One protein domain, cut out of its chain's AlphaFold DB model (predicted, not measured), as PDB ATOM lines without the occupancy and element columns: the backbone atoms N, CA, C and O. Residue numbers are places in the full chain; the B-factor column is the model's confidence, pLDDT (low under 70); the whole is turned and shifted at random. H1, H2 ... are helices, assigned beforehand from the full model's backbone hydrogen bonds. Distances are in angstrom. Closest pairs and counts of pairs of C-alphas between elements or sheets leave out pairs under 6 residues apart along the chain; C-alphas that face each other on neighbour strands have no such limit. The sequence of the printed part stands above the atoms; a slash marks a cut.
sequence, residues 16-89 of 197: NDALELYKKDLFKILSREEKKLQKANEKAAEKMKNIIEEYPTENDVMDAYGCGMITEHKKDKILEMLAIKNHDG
ATOM      1  N   ASN A  16     -14.808  53.278 -11.005       77.56
ATOM      2  CA  ASN A  16     -16.117  53.792 -11.407       77.56
ATOM      3  C   ASN A  16     -16.170  54.174 -12.889       77.56
ATOM      4  O   ASN A  16     -17.128  53.806 -13.568       77.56
ATOM      5  N   ASP A  17     -15.129  54.827 -13.409       84.50
ATOM      6  CA  ASP A  17     -15.059  55.198 -14.828       84.50
ATOM      7  C   ASP A  17     -15.056  53.948 -15.720       84.50
ATOM      8  O   ASP A  17     -15.681  53.911 -16.783       84.50
ATOM      9  N   ALA A  18     -14.367  52.888 -15.276       82.62
ATOM     10  CA  ALA A  18     -14.330  51.616 -15.991       82.62
ATOM     11  C   ALA A  18     -15.714  50.965 -16.029       82.62
ATOM     12  O   ALA A  18     -16.178  50.542 -17.089       82.62
ATOM     13  N   LEU A  19     -16.399  50.941 -14.886       83.56
ATOM     14  CA  LEU A  19     -17.741  50.389 -14.754       83.56
ATOM     15  C   LEU A  19     -18.770  51.142 -15.614       83.56
ATOM     16  O   LEU A  19     -19.616  50.511 -16.249       83.56
ATOM     17  N   GLU A  20     -18.686  52.469 -15.690       88.44
ATOM     18  CA  GLU A  20     -19.564  53.276 -16.543       88.44
ATOM     19  C   GLU A  20     -19.338  52.987 -18.037       88.44
ATOM     20  O   GLU A  20     -20.294  52.833 -18.806       88.44
ATOM     21  N   LEU A  21     -18.077  52.819 -18.443       88.56
ATOM     22  CA  LEU A  21     -17.721  52.468 -19.815       88.56
ATOM     23  C   LEU A  21     -18.275  51.090 -20.212       88.56
ATOM     24  O   LEU A  21     -18.888  50.956 -21.275       88.56
ATOM     25  N   TYR A  22     -18.152  50.093 -19.327       88.75
ATOM     26  CA  TYR A  22     -18.728  48.760 -19.535       88.75
ATOM     27  C   TYR A  22     -20.254  48.792 -19.645       88.75
ATOM     28  O   TYR A  22     -20.811  48.172 -20.552       88.75
ATOM     29  N   LYS A  23     -20.942  49.549 -18.778       88.31
ATOM     30  CA  LYS A  23     -22.402  49.723 -18.854       88.31
ATOM     31  C   LYS A  23     -22.829  50.313 -20.198       88.31
ATOM     32  O   LYS A  23     -23.775  49.827 -20.818       88.31
ATOM     33  N   LYS A  24     -22.111  51.330 -20.681       93.81
ATOM     34  CA  LYS A  24     -22.402  51.983 -21.964       93.81
ATOM     35  C   LYS A  24     -22.229  51.039 -23.151       93.81
ATOM     36  O   LYS A  24     -23.039  51.064 -24.080       93.81
ATOM     37  N   ASP A  25     -21.181  50.224 -23.147       93.06
ATOM     38  CA  ASP A  25     -20.945  49.273 -24.231       93.06
ATOM     39  C   ASP A  25     -21.928  48.100 -24.191       93.06
ATOM     40  O   ASP A  25     -22.453  47.723 -25.242       93.06
ATOM     41  N   LEU A  26     -22.280  47.608 -22.999       90.12
ATOM     42  CA  LEU A  26     -23.345  46.622 -22.824       90.12
ATOM     43  C   LEU A  26     -24.681  47.142 -23.373       90.12
ATOM     44  O   LEU A  26     -25.334  46.450 -24.151       90.12
ATOM     45  N   PHE A  27     -25.048  48.389 -23.059       93.00
ATOM     46  CA  PHE A  27     -26.274  49.012 -23.564       93.00
ATOM     47  C   PHE A  27     -26.315  49.083 -25.099       93.00
ATOM     48  O   PHE A  27     -27.338  48.789 -25.718       93.00
ATOM     49  N   LYS A  28     -25.192  49.417 -25.753       93.75
ATOM     50  CA  LYS A  28     -25.111  49.418 -27.227       93.75
ATOM     51  C   LYS A  28     -25.300  48.023 -27.821       93.75
ATOM     52  O   LYS A  28     -25.912  47.903 -28.884       93.75
ATOM     53  N   ILE A  29     -24.738  46.995 -27.182       93.25
ATOM     54  CA  ILE A  29     -24.882  45.602 -27.621       93.25
ATOM     55  C   ILE A  29     -26.345  45.183 -27.494       93.25
ATOM     56  O   ILE A  29     -26.919  44.740 -28.485       93.25
ATOM     57  N   LEU A  30     -26.960  45.416 -26.332       91.06
ATOM     58  CA  LEU A  30     -28.369  45.107 -26.089       91.06
ATOM     59  C   LEU A  30     -29.281  45.803 -27.105       91.06
ATOM     60  O   LEU A  30     -30.012  45.124 -27.815       91.06
ATOM     61  N   SER A  31     -29.134  47.116 -27.308       91.31
ATOM     62  CA  SER A  31     -29.941  47.856 -28.291       91.31
ATOM     63  C   SER A  31     -29.774  47.334 -29.727       91.31
ATOM     64  O   SER A  31     -30.711  47.354 -30.528       91.31
ATOM     65  N   ARG A  32     -28.572  46.869 -30.096       92.69
ATOM     66  CA  ARG A  32     -28.335  46.267 -31.413       92.69
ATOM     67  C   ARG A  32     -29.043  44.920 -31.543       92.69
ATOM     68  O   ARG A  32     -29.632  44.670 -32.594       92.69
ATOM     69  N   GLU A  33     -28.951  44.067 -30.530       89.50
ATOM     70  CA  GLU A  33     -29.597  42.753 -30.537       89.50
ATOM     71  C   GLU A  33     -31.123  42.876 -30.487       89.50
ATOM     72  O   GLU A  33     -31.802  42.245 -31.292       89.50
ATOM     73  N   GLU A  34     -31.665  43.786 -29.675       88.62
ATOM     74  CA  GLU A  34     -33.095  44.116 -29.649       88.62
ATOM     75  C   GLU A  34     -33.599  44.548 -31.027       88.62
ATOM     76  O   GLU A  34     -34.585  44.011 -31.521       88.62
ATOM     77  N   LYS A  35     -32.884  45.448 -31.718       92.56
ATOM     78  CA  LYS A  35     -33.255  45.874 -33.079       92.56
ATOM     79  C   LYS A  35     -33.220  44.732 -34.092       92.56
ATOM     80  O   LYS A  35     -34.029  44.717 -35.018       92.56
ATOM     81  N   LYS A  36     -32.265  43.803 -33.978       92.56
ATOM     82  CA  LYS A  36     -32.213  42.623 -34.857       92.56
ATOM     83  C   LYS A  36     -33.386  41.691 -34.583       92.56
ATOM     84  O   LYS A  36     -34.021  41.241 -35.533       92.56
ATOM     85  N   LEU A  37     -33.666  41.433 -33.308       88.12
ATOM     86  CA  LEU A  37     -34.762  40.577 -32.876       88.12
ATOM     87  C   LEU A  37     -36.110  41.164 -33.295       88.12
ATOM     88  O   LEU A  37     -36.924  40.462 -33.880       88.12
ATOM     89  N   GLN A  38     -36.305  42.466 -33.093       87.31
ATOM     90  CA  GLN A  38     -37.505  43.181 -33.509       87.31
ATOM     91  C   GLN A  38     -37.728  43.060 -35.021       87.31
ATOM     92  O   GLN A  38     -38.791  42.620 -35.441       87.31
ATOM     93  N   LYS A  39     -36.707  43.338 -35.841       92.38
ATOM     94  CA  LYS A  39     -36.807  43.176 -37.302       92.38
ATOM     95  C   LYS A  39     -37.096  41.735 -37.724       92.38
ATOM     96  O   LYS A  39     -37.808  41.510 -38.700       92.38
ATOM     97  N   ALA A  40     -36.516  40.753 -37.033       85.75
ATOM     98  CA  ALA A  40     -36.778  39.345 -37.305       85.75
ATOM     99  C   ALA A  40     -38.231  38.978 -36.974       85.75
ATOM    100  O   ALA A  40     -38.883  38.332 -37.791       85.75
ATOM    101  N   ASN A  41     -38.742  39.450 -35.835       83.19
ATOM    102  CA  ASN A  41     -40.118  39.238 -35.393       83.19
ATOM    103  C   ASN A  41     -41.126  39.933 -36.308       83.19
ATOM    104  O   ASN A  41     -42.089  39.296 -36.713       83.19
ATOM    105  N   GLU A  42     -40.889  41.187 -36.698       88.12
ATOM    106  CA  GLU A  42     -41.724  41.919 -37.664       88.12
ATOM    107  C   GLU A  42     -41.806  41.160 -38.994       88.12
ATOM    108  O   GLU A  42     -42.893  40.908 -39.508       88.12
ATOM    109  N   LYS A  43     -40.664  40.681 -39.506       90.50
ATOM    110  CA  LYS A  43     -40.617  39.893 -40.743       90.50
ATOM    111  C   LYS A  43     -41.300  38.528 -40.603       90.50
ATOM    112  O   LYS A  43     -41.849  38.021 -41.579       90.50
ATOM    113  N   ALA A  44     -41.238  37.902 -39.427       82.06
ATOM    114  CA  ALA A  44     -41.964  36.666 -39.137       82.06
ATOM    115  C   ALA A  44     -43.478  36.914 -39.045       82.06
ATOM    116  O   ALA A  44     -44.241  36.158 -39.636       82.06
ATOM    117  N   ALA A  45     -43.898  37.990 -38.377       82.06
ATOM    118  CA  ALA A  45     -45.296  38.383 -38.239       82.06
ATOM    119  C   ALA A  45     -45.920  38.748 -39.591       82.06
ATOM    120  O   ALA A  45     -47.036  38.331 -39.879       82.06
ATOM    121  N   GLU A  46     -45.195  39.455 -40.460       88.31
ATOM    122  CA  GLU A  46     -45.668  39.788 -41.806       88.31
ATOM    123  C   GLU A  46     -45.802  38.543 -42.692       88.31
ATOM    124  O   GLU A  46     -46.809  38.365 -43.373       88.31
ATOM    125  N   LYS A  47     -44.848  37.606 -42.609       84.69
ATOM    126  CA  LYS A  47     -44.988  36.291 -43.256       84.69
ATOM    127  C   LYS A  47     -46.190  35.515 -42.721       84.69
ATOM    128  O   LYS A  47     -46.909  34.915 -43.509       84.69
ATOM    129  N   MET A  48     -46.395  35.518 -41.405       81.31
ATOM    130  CA  MET A  48     -47.525  34.846 -40.764       81.31
ATOM    131  C   MET A  48     -48.853  35.460 -41.217       81.31
ATOM    132  O   MET A  48     -49.772  34.730 -41.569       81.31
ATOM    133  N   LYS A  49     -48.927  36.793 -41.291       84.88
ATOM    134  CA  LYS A  49     -50.090  37.522 -41.797       84.88
ATOM    135  C   LYS A  49     -50.406  37.146 -43.246       84.88
ATOM    136  O   LYS A  49     -51.538  36.769 -43.515       84.88
ATOM    137  N   ASN A  50     -49.412  37.159 -44.136       86.62
ATOM    138  CA  ASN A  50     -49.606  36.788 -45.543       86.62
ATOM    139  C   ASN A  50     -50.094  35.338 -45.699       86.62
ATOM    140  O   ASN A  50     -50.969  35.071 -46.510       86.62
ATOM    141  N   ILE A  51     -49.560  34.405 -44.902       83.31
ATOM    142  CA  ILE A  51     -49.979  32.995 -44.918       83.31
ATOM    143  C   ILE A  51     -51.428  32.837 -44.438       83.31
ATOM    144  O   ILE A  51     -52.178  32.062 -45.020       83.31
ATOM    145  N   ILE A  52     -51.829  33.568 -43.397       80.88
ATOM    146  CA  ILE A  52     -53.202  33.535 -42.872       80.88
ATOM    147  C   ILE A  52     -54.185  34.225 -43.832       80.88
ATOM    148  O   ILE A  52     -55.347  33.844 -43.886       80.88
ATOM    149  N   GLU A  53     -53.748  35.236 -44.586       86.00
ATOM    150  CA  GLU A  53     -54.552  35.831 -45.665       86.00
ATOM    151  C   GLU A  53     -54.724  34.868 -46.851       86.00
ATOM    152  O   GLU A  53     -55.799  34.824 -47.442       86.00
ATOM    153  N   GLU A  54     -53.691  34.085 -47.181       87.06
ATOM    154  CA  GLU A  54     -53.726  33.076 -48.250       87.06
ATOM    155  C   GLU A  54     -54.574  31.849 -47.869       87.06
ATOM    156  O   GLU A  54     -55.277  31.310 -48.723       87.06
ATOM    157  N   TYR A  55     -54.558  31.442 -46.592       88.44
ATOM    158  CA  TYR A  55     -55.346  30.324 -46.055       88.44
ATOM    159  C   TYR A  55     -56.108  30.745 -44.781       88.44
ATOM    160  O   TYR A  55     -55.633  30.506 -43.664       88.44
ATOM    161  N   PRO A  56     -57.278  31.396 -44.922       84.56
ATOM    162  CA  PRO A  56     -58.024  31.951 -43.791       84.56
ATOM    163  C   PRO A  56     -58.616  30.909 -42.839       84.56
ATOM    164  O   PRO A  56     -58.741  31.186 -41.642       84.56
ATOM    165  N   THR A  57     -59.011  29.740 -43.350       87.19
ATOM    166  CA  THR A  57     -59.669  28.686 -42.570       87.19
ATOM    167  C   THR A  57     -58.932  27.354 -42.652       87.19
ATOM    168  O   THR A  57     -58.167  27.095 -43.578       87.19
ATOM    169  N   GLU A  58     -59.194  26.471 -41.685       87.38
ATOM    170  CA  GLU A  58     -58.664  25.100 -41.673       87.38
ATOM    171  C   GLU A  58     -59.050  24.313 -42.937       87.38
ATOM    172  O   GLU A  58     -58.225  23.574 -43.473       87.38
ATOM    173  N   ASN A  59     -60.253  24.539 -43.474       88.81
ATOM    174  CA  ASN A  59     -60.701  23.894 -44.708       88.81
ATOM    175  C   ASN A  59     -59.855  24.319 -45.919       88.81
ATOM    176  O   ASN A  59     -59.436  23.457 -46.684       88.81
ATOM    177  N   ASP A  60     -59.516  25.608 -46.042       87.94
ATOM    178  CA  ASP A  60     -58.684  26.112 -47.149       87.94
ATOM    179  C   ASP A  60     -57.285  25.465 -47.148       87.94
ATOM    180  O   ASP A  60     -56.714  25.159 -48.197       87.94
ATOM    181  N   VAL A  61     -56.733  25.217 -45.953       88.94
ATOM    182  CA  VAL A  61     -55.440  24.536 -45.775       88.94
ATOM    183  C   VAL A  61     -55.533  23.066 -46.183       88.94
ATOM    184  O   VAL A  61     -54.640  22.548 -46.861       88.94
ATOM    185  N   MET A  62     -56.606  22.386 -45.776       89.62
ATOM    186  CA  MET A  62     -56.829  20.973 -46.090       89.62
ATOM    187  C   MET A  62     -57.075  20.754 -47.585       89.62
ATOM    188  O   MET A  62     -56.514  19.816 -48.154       89.62
ATOM    189  N   ASP A  63     -57.816  21.650 -48.235       91.50
ATOM    190  CA  ASP A  63     -58.053  21.624 -49.680       91.50
ATOM    191  C   ASP A  63     -56.752  21.851 -50.462       91.50
ATOM    192  O   ASP A  63     -56.422  21.084 -51.370       91.50
ATOM    193  N   ALA A  64     -55.937  22.832 -50.063       90.19
ATOM    194  CA  ALA A  64     -54.637  23.080 -50.686       90.19
ATOM    195  C   ALA A  64     -53.673  21.887 -50.549       90.19
ATOM    196  O   ALA A  64     -52.911  21.590 -51.476       90.19
ATOM    197  N   TYR A  65     -53.711  21.181 -49.415       91.56
ATOM    198  CA  TYR A  65     -52.955  19.945 -49.221       91.56
ATOM    199  C   TYR A  65     -53.493  18.807 -50.098       91.56
ATOM    200  O   TYR A  65     -52.715  18.142 -50.783       91.56
ATOM    201  N   GLY A  66     -54.817  18.626 -50.148       88.94
ATOM    202  CA  GLY A  66     -55.480  17.627 -50.991       88.94
ATOM    203  C   GLY A  66     -55.223  17.828 -52.488       88.94
ATOM    204  O   GLY A  66     -55.113  16.856 -53.234       88.94
ATOM    205  N   CYS A  67     -55.044  19.078 -52.922       90.56
ATOM    206  CA  CYS A  67     -54.657  19.432 -54.288       90.56
ATOM    207  C   CYS A  67     -53.138  19.389 -54.548       90.56
ATOM    208  O   CYS A  67     -52.707  19.708 -55.655       90.56
ATOM    209  N   GLY A  68     -52.314  19.023 -53.559       88.62
ATOM    210  CA  GLY A  68     -50.855  18.943 -53.693       88.62
ATOM    211  C   GLY A  68     -50.140  20.297 -53.806       88.62
ATOM    212  O   GLY A  68     -48.975  20.340 -54.199       88.62
ATOM    213  N   MET A  69     -50.808  21.404 -53.464       88.81
ATOM    214  CA  MET A  69     -50.244  22.762 -53.531       88.81
ATOM    215  C   MET A  69     -49.285  23.055 -52.370       88.81
ATOM    216  O   MET A  69     -48.397  23.906 -52.476       88.81
ATOM    217  N   ILE A  70     -49.443  22.343 -51.252       91.06
ATOM    218  CA  ILE A  70     -48.601  22.463 -50.060       91.06
ATOM    219  C   ILE A  70     -48.173  21.087 -49.543       91.06
ATOM    220  O   ILE A  70     -48.836  20.080 -49.771       91.06
ATOM    221  N   THR A  71     -47.049  21.046 -48.829       93.00
ATOM    222  CA  THR A  71     -46.547  19.824 -48.187       93.00
ATOM    223  C   THR A  71     -47.219  19.589 -46.836       93.00
ATOM    224  O   THR A  71     -47.701  20.530 -46.206       93.00
ATOM    225  N   GLU A  72     -47.178  18.352 -46.343       90.62
ATOM    226  CA  GLU A  72     -47.723  17.979 -45.029       90.62
ATOM    227  C   GLU A  72     -47.128  18.821 -43.887       90.62
ATOM    228  O   GLU A  72     -47.861  19.419 -43.107       90.62
ATOM    229  N   HIS A  73     -45.803  19.004 -43.876       89.44
ATOM    230  CA  HIS A  73     -45.118  19.869 -42.902       89.44
ATOM    231  C   HIS A  73     -45.575  21.333 -42.960       89.44
ATOM    232  O   HIS A  73     -45.580  22.039 -41.954       89.44
ATOM    233  N   LYS A  74     -45.922  21.826 -44.158       87.44
ATOM    234  CA  LYS A  74     -46.440  23.187 -44.329       87.44
ATOM    235  C   LYS A  74     -47.889  23.269 -43.839       87.44
ATOM    236  O   LYS A  74     -48.213  24.232 -43.157       87.44
ATOM    237  N   LYS A  75     -48.709  22.251 -44.115       90.69
ATOM    238  CA  LYS A  75     -50.083  22.104 -43.612       90.69
ATOM    239  C   LYS A  75     -50.116  22.116 -42.077       90.69
ATOM    240  O   LYS A  75     -50.794  22.964 -41.507       90.69
ATOM    241  N   ASP A  76     -49.319  21.274 -41.413       88.38
ATOM    242  CA  ASP A  76     -49.287  21.185 -39.941       88.38
ATOM    243  C   ASP A  76     -48.897  22.522 -39.291       88.38
ATOM    244  O   ASP A  76     -49.540  22.979 -38.349       88.38
ATOM    245  N   LYS A  77     -47.893  23.207 -39.852       87.12
ATOM    246  CA  LYS A  77     -47.477  24.535 -39.379       87.12
ATOM    247  C   LYS A  77     -48.560  25.598 -39.528       87.12
ATOM    248  O   LYS A  77     -48.675  26.452 -38.656       87.12
ATOM    249  N   ILE A  78     -49.311  25.600 -40.630       88.38
ATOM    250  CA  ILE A  78     -50.377  26.589 -40.843       88.38
ATOM    251  C   ILE A  78     -51.540  26.320 -39.881       88.38
ATOM    252  O   ILE A  78     -52.060  27.262 -39.289       88.38
ATOM    253  N   LEU A  79     -51.897  25.053 -39.654       86.62
ATOM    254  CA  LEU A  79     -52.923  24.675 -38.675       86.62
ATOM    255  C   LEU A  79     -52.534  25.083 -37.250       86.62
ATOM    256  O   LEU A  79     -53.348  25.662 -36.534       86.62
ATOM    257  N   GLU A  80     -51.278  24.865 -36.857       84.56
ATOM    258  CA  GLU A  80     -50.749  25.334 -35.571       84.56
ATOM    259  C   GLU A  80     -50.831  26.868 -35.454       84.56
ATOM    260  O   GLU A  80     -51.283  27.396 -34.439       84.56
ATOM    261  N   MET A  81     -50.483  27.601 -36.519       82.25
ATOM    262  CA  MET A  81     -50.610  29.065 -36.571       82.25
ATOM    263  C   MET A  81     -52.064  29.545 -36.435       82.25
ATOM    264  O   MET A  81     -52.309  30.541 -35.750       82.25
ATOM    265  N   LEU A  82     -53.022  28.856 -37.061       81.31
ATOM    266  CA  LEU A  82     -54.454  29.158 -36.948       81.31
ATOM    267  C   LEU A  82     -54.983  28.866 -35.535       81.31
ATOM    268  O   LEU A  82     -55.733  29.671 -34.986       81.31
ATOM    269  N   ALA A  83     -54.537  27.772 -34.909       77.50
ATOM    270  CA  ALA A  83     -54.887  27.427 -33.532       77.50
ATOM    271  C   ALA A  83     -54.367  28.464 -32.516       77.50
ATOM    272  O   ALA A  83     -55.094  28.836 -31.596       77.50
ATOM    273  N   ILE A  84     -53.152  28.991 -32.716       69.12
ATOM    274  CA  ILE A  84     -52.579  30.068 -31.887       69.12
ATOM    275  C   ILE A  84     -53.393  31.363 -32.020       69.12
ATOM    276  O   ILE A  84     -53.606  32.052 -31.027       69.12
ATOM    277  N   LYS A  85     -53.893  31.688 -33.221       65.62
ATOM    278  CA  LYS A  85     -54.721  32.885 -33.464       65.62
ATOM    279  C   LYS A  85     -56.063  32.849 -32.715       65.62
ATOM    280  O   LYS A  85     -56.596  33.903 -32.397       65.62
ATOM    281  N   ASN A  86     -56.588  31.654 -32.436       61.47
ATOM    282  CA  ASN A  86     -57.834  31.445 -31.687       61.47
ATOM    283  C   ASN A  86     -57.625  31.408 -30.161       61.47
ATOM    284  O   ASN A  86     -58.592  31.348 -29.403       61.47
ATOM    285  N   HIS A  87     -56.373  31.435 -29.700       58.16
ATOM    286  CA  HIS A  87     -56.014  31.535 -28.294       58.16
ATOM    287  C   HIS A  87     -55.719  33.013 -27.974       58.16
ATOM    288  O   HIS A  87     -54.591  33.474 -28.107       58.16
ATOM    289  N   ASP A  88     -56.725  33.767 -27.519       51.06
ATOM    290  CA  ASP A  88     -56.615  35.193 -27.127       51.06
ATOM    291  C   ASP A  88     -55.779  35.436 -25.841       51.06
ATOM    292  O   ASP A  88     -55.983  36.400 -25.102       51.06
ATOM    293  N   GLY A  89     -54.829  34.555 -25.527       55.22
ATOM    294  CA  GLY A  89     -53.968  34.657 -24.353       55.22
ATOM    295  C   GLY A  89     -52.502  34.798 -24.759       55.22
ATOM    296  O   GLY A  89     -52.038  34.019 -25.592       55.22
TER     297      GLY A  89
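This is residues 16 to 89 of the 197 residues of an uncharacterized protein of Clostridium botulinum (UniProt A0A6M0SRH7). A long, straight helix, H1, sticks out as an arm with its residues 16 to 47, and at its far end a small head is made by the helical hairpin of H2 and H3, with H3 packed on the last part of H1. The printed part has 74 residues, with three named helices in the order H1, H2, H3 and no named strand, and its class is all helix. The whole is extended, with a radius of gyration of the C-alphas of 20.3 A and spans of 66 by 26 by 17 A, the arm making the length.

H1, residues 16 to 54, stands free over residues 16 to 47. H2, residues 58 to 66, is apart from H1, though a tight link of 3 residues joins them. H3, residues 72 to 85, touches H1 with its residues 78 to 82 alone, and H1 touches H3 with its residues 48 to 52 alone; the closest C-alphas, those of Ile 52 and Leu 82, are 7.5 A apart. The lines of H1 and H3 stand at 72 degrees, only just about perpendicular. H2 and H3 form a helical hairpin: they touch, with the closest C-alphas, those of Val 61 and Lys 75, 6.3 A apart. They run opposite ways at a shallow tilt of 5 degrees. In H1, H2 and H3 every O i to N i+4 pair is within hydrogen-bond range.

H1 begins at C-alpha 16, (-16.117, 53.792, -11.407), and runs 56.6 A to C-alpha 54, (-53.726, 33.076, -48.250). H2 measures 12.4 A from C-alpha 58 to C-alpha 66. H3 measures 20.1 A and ends at C-alpha 85, (-54.721, 32.885, -33.464).

The two C-alphas farthest apart, those of Asn 16 and Cys 67, are 67.1 A apart. Without residues 16 to 47 the body has 42 residues and spans 33 by 17 by 15 A. The printed part has no cut, and both links between helices are tight. The mean pLDDT of the printed part is 85.6; residues 84 to 89 are under 70.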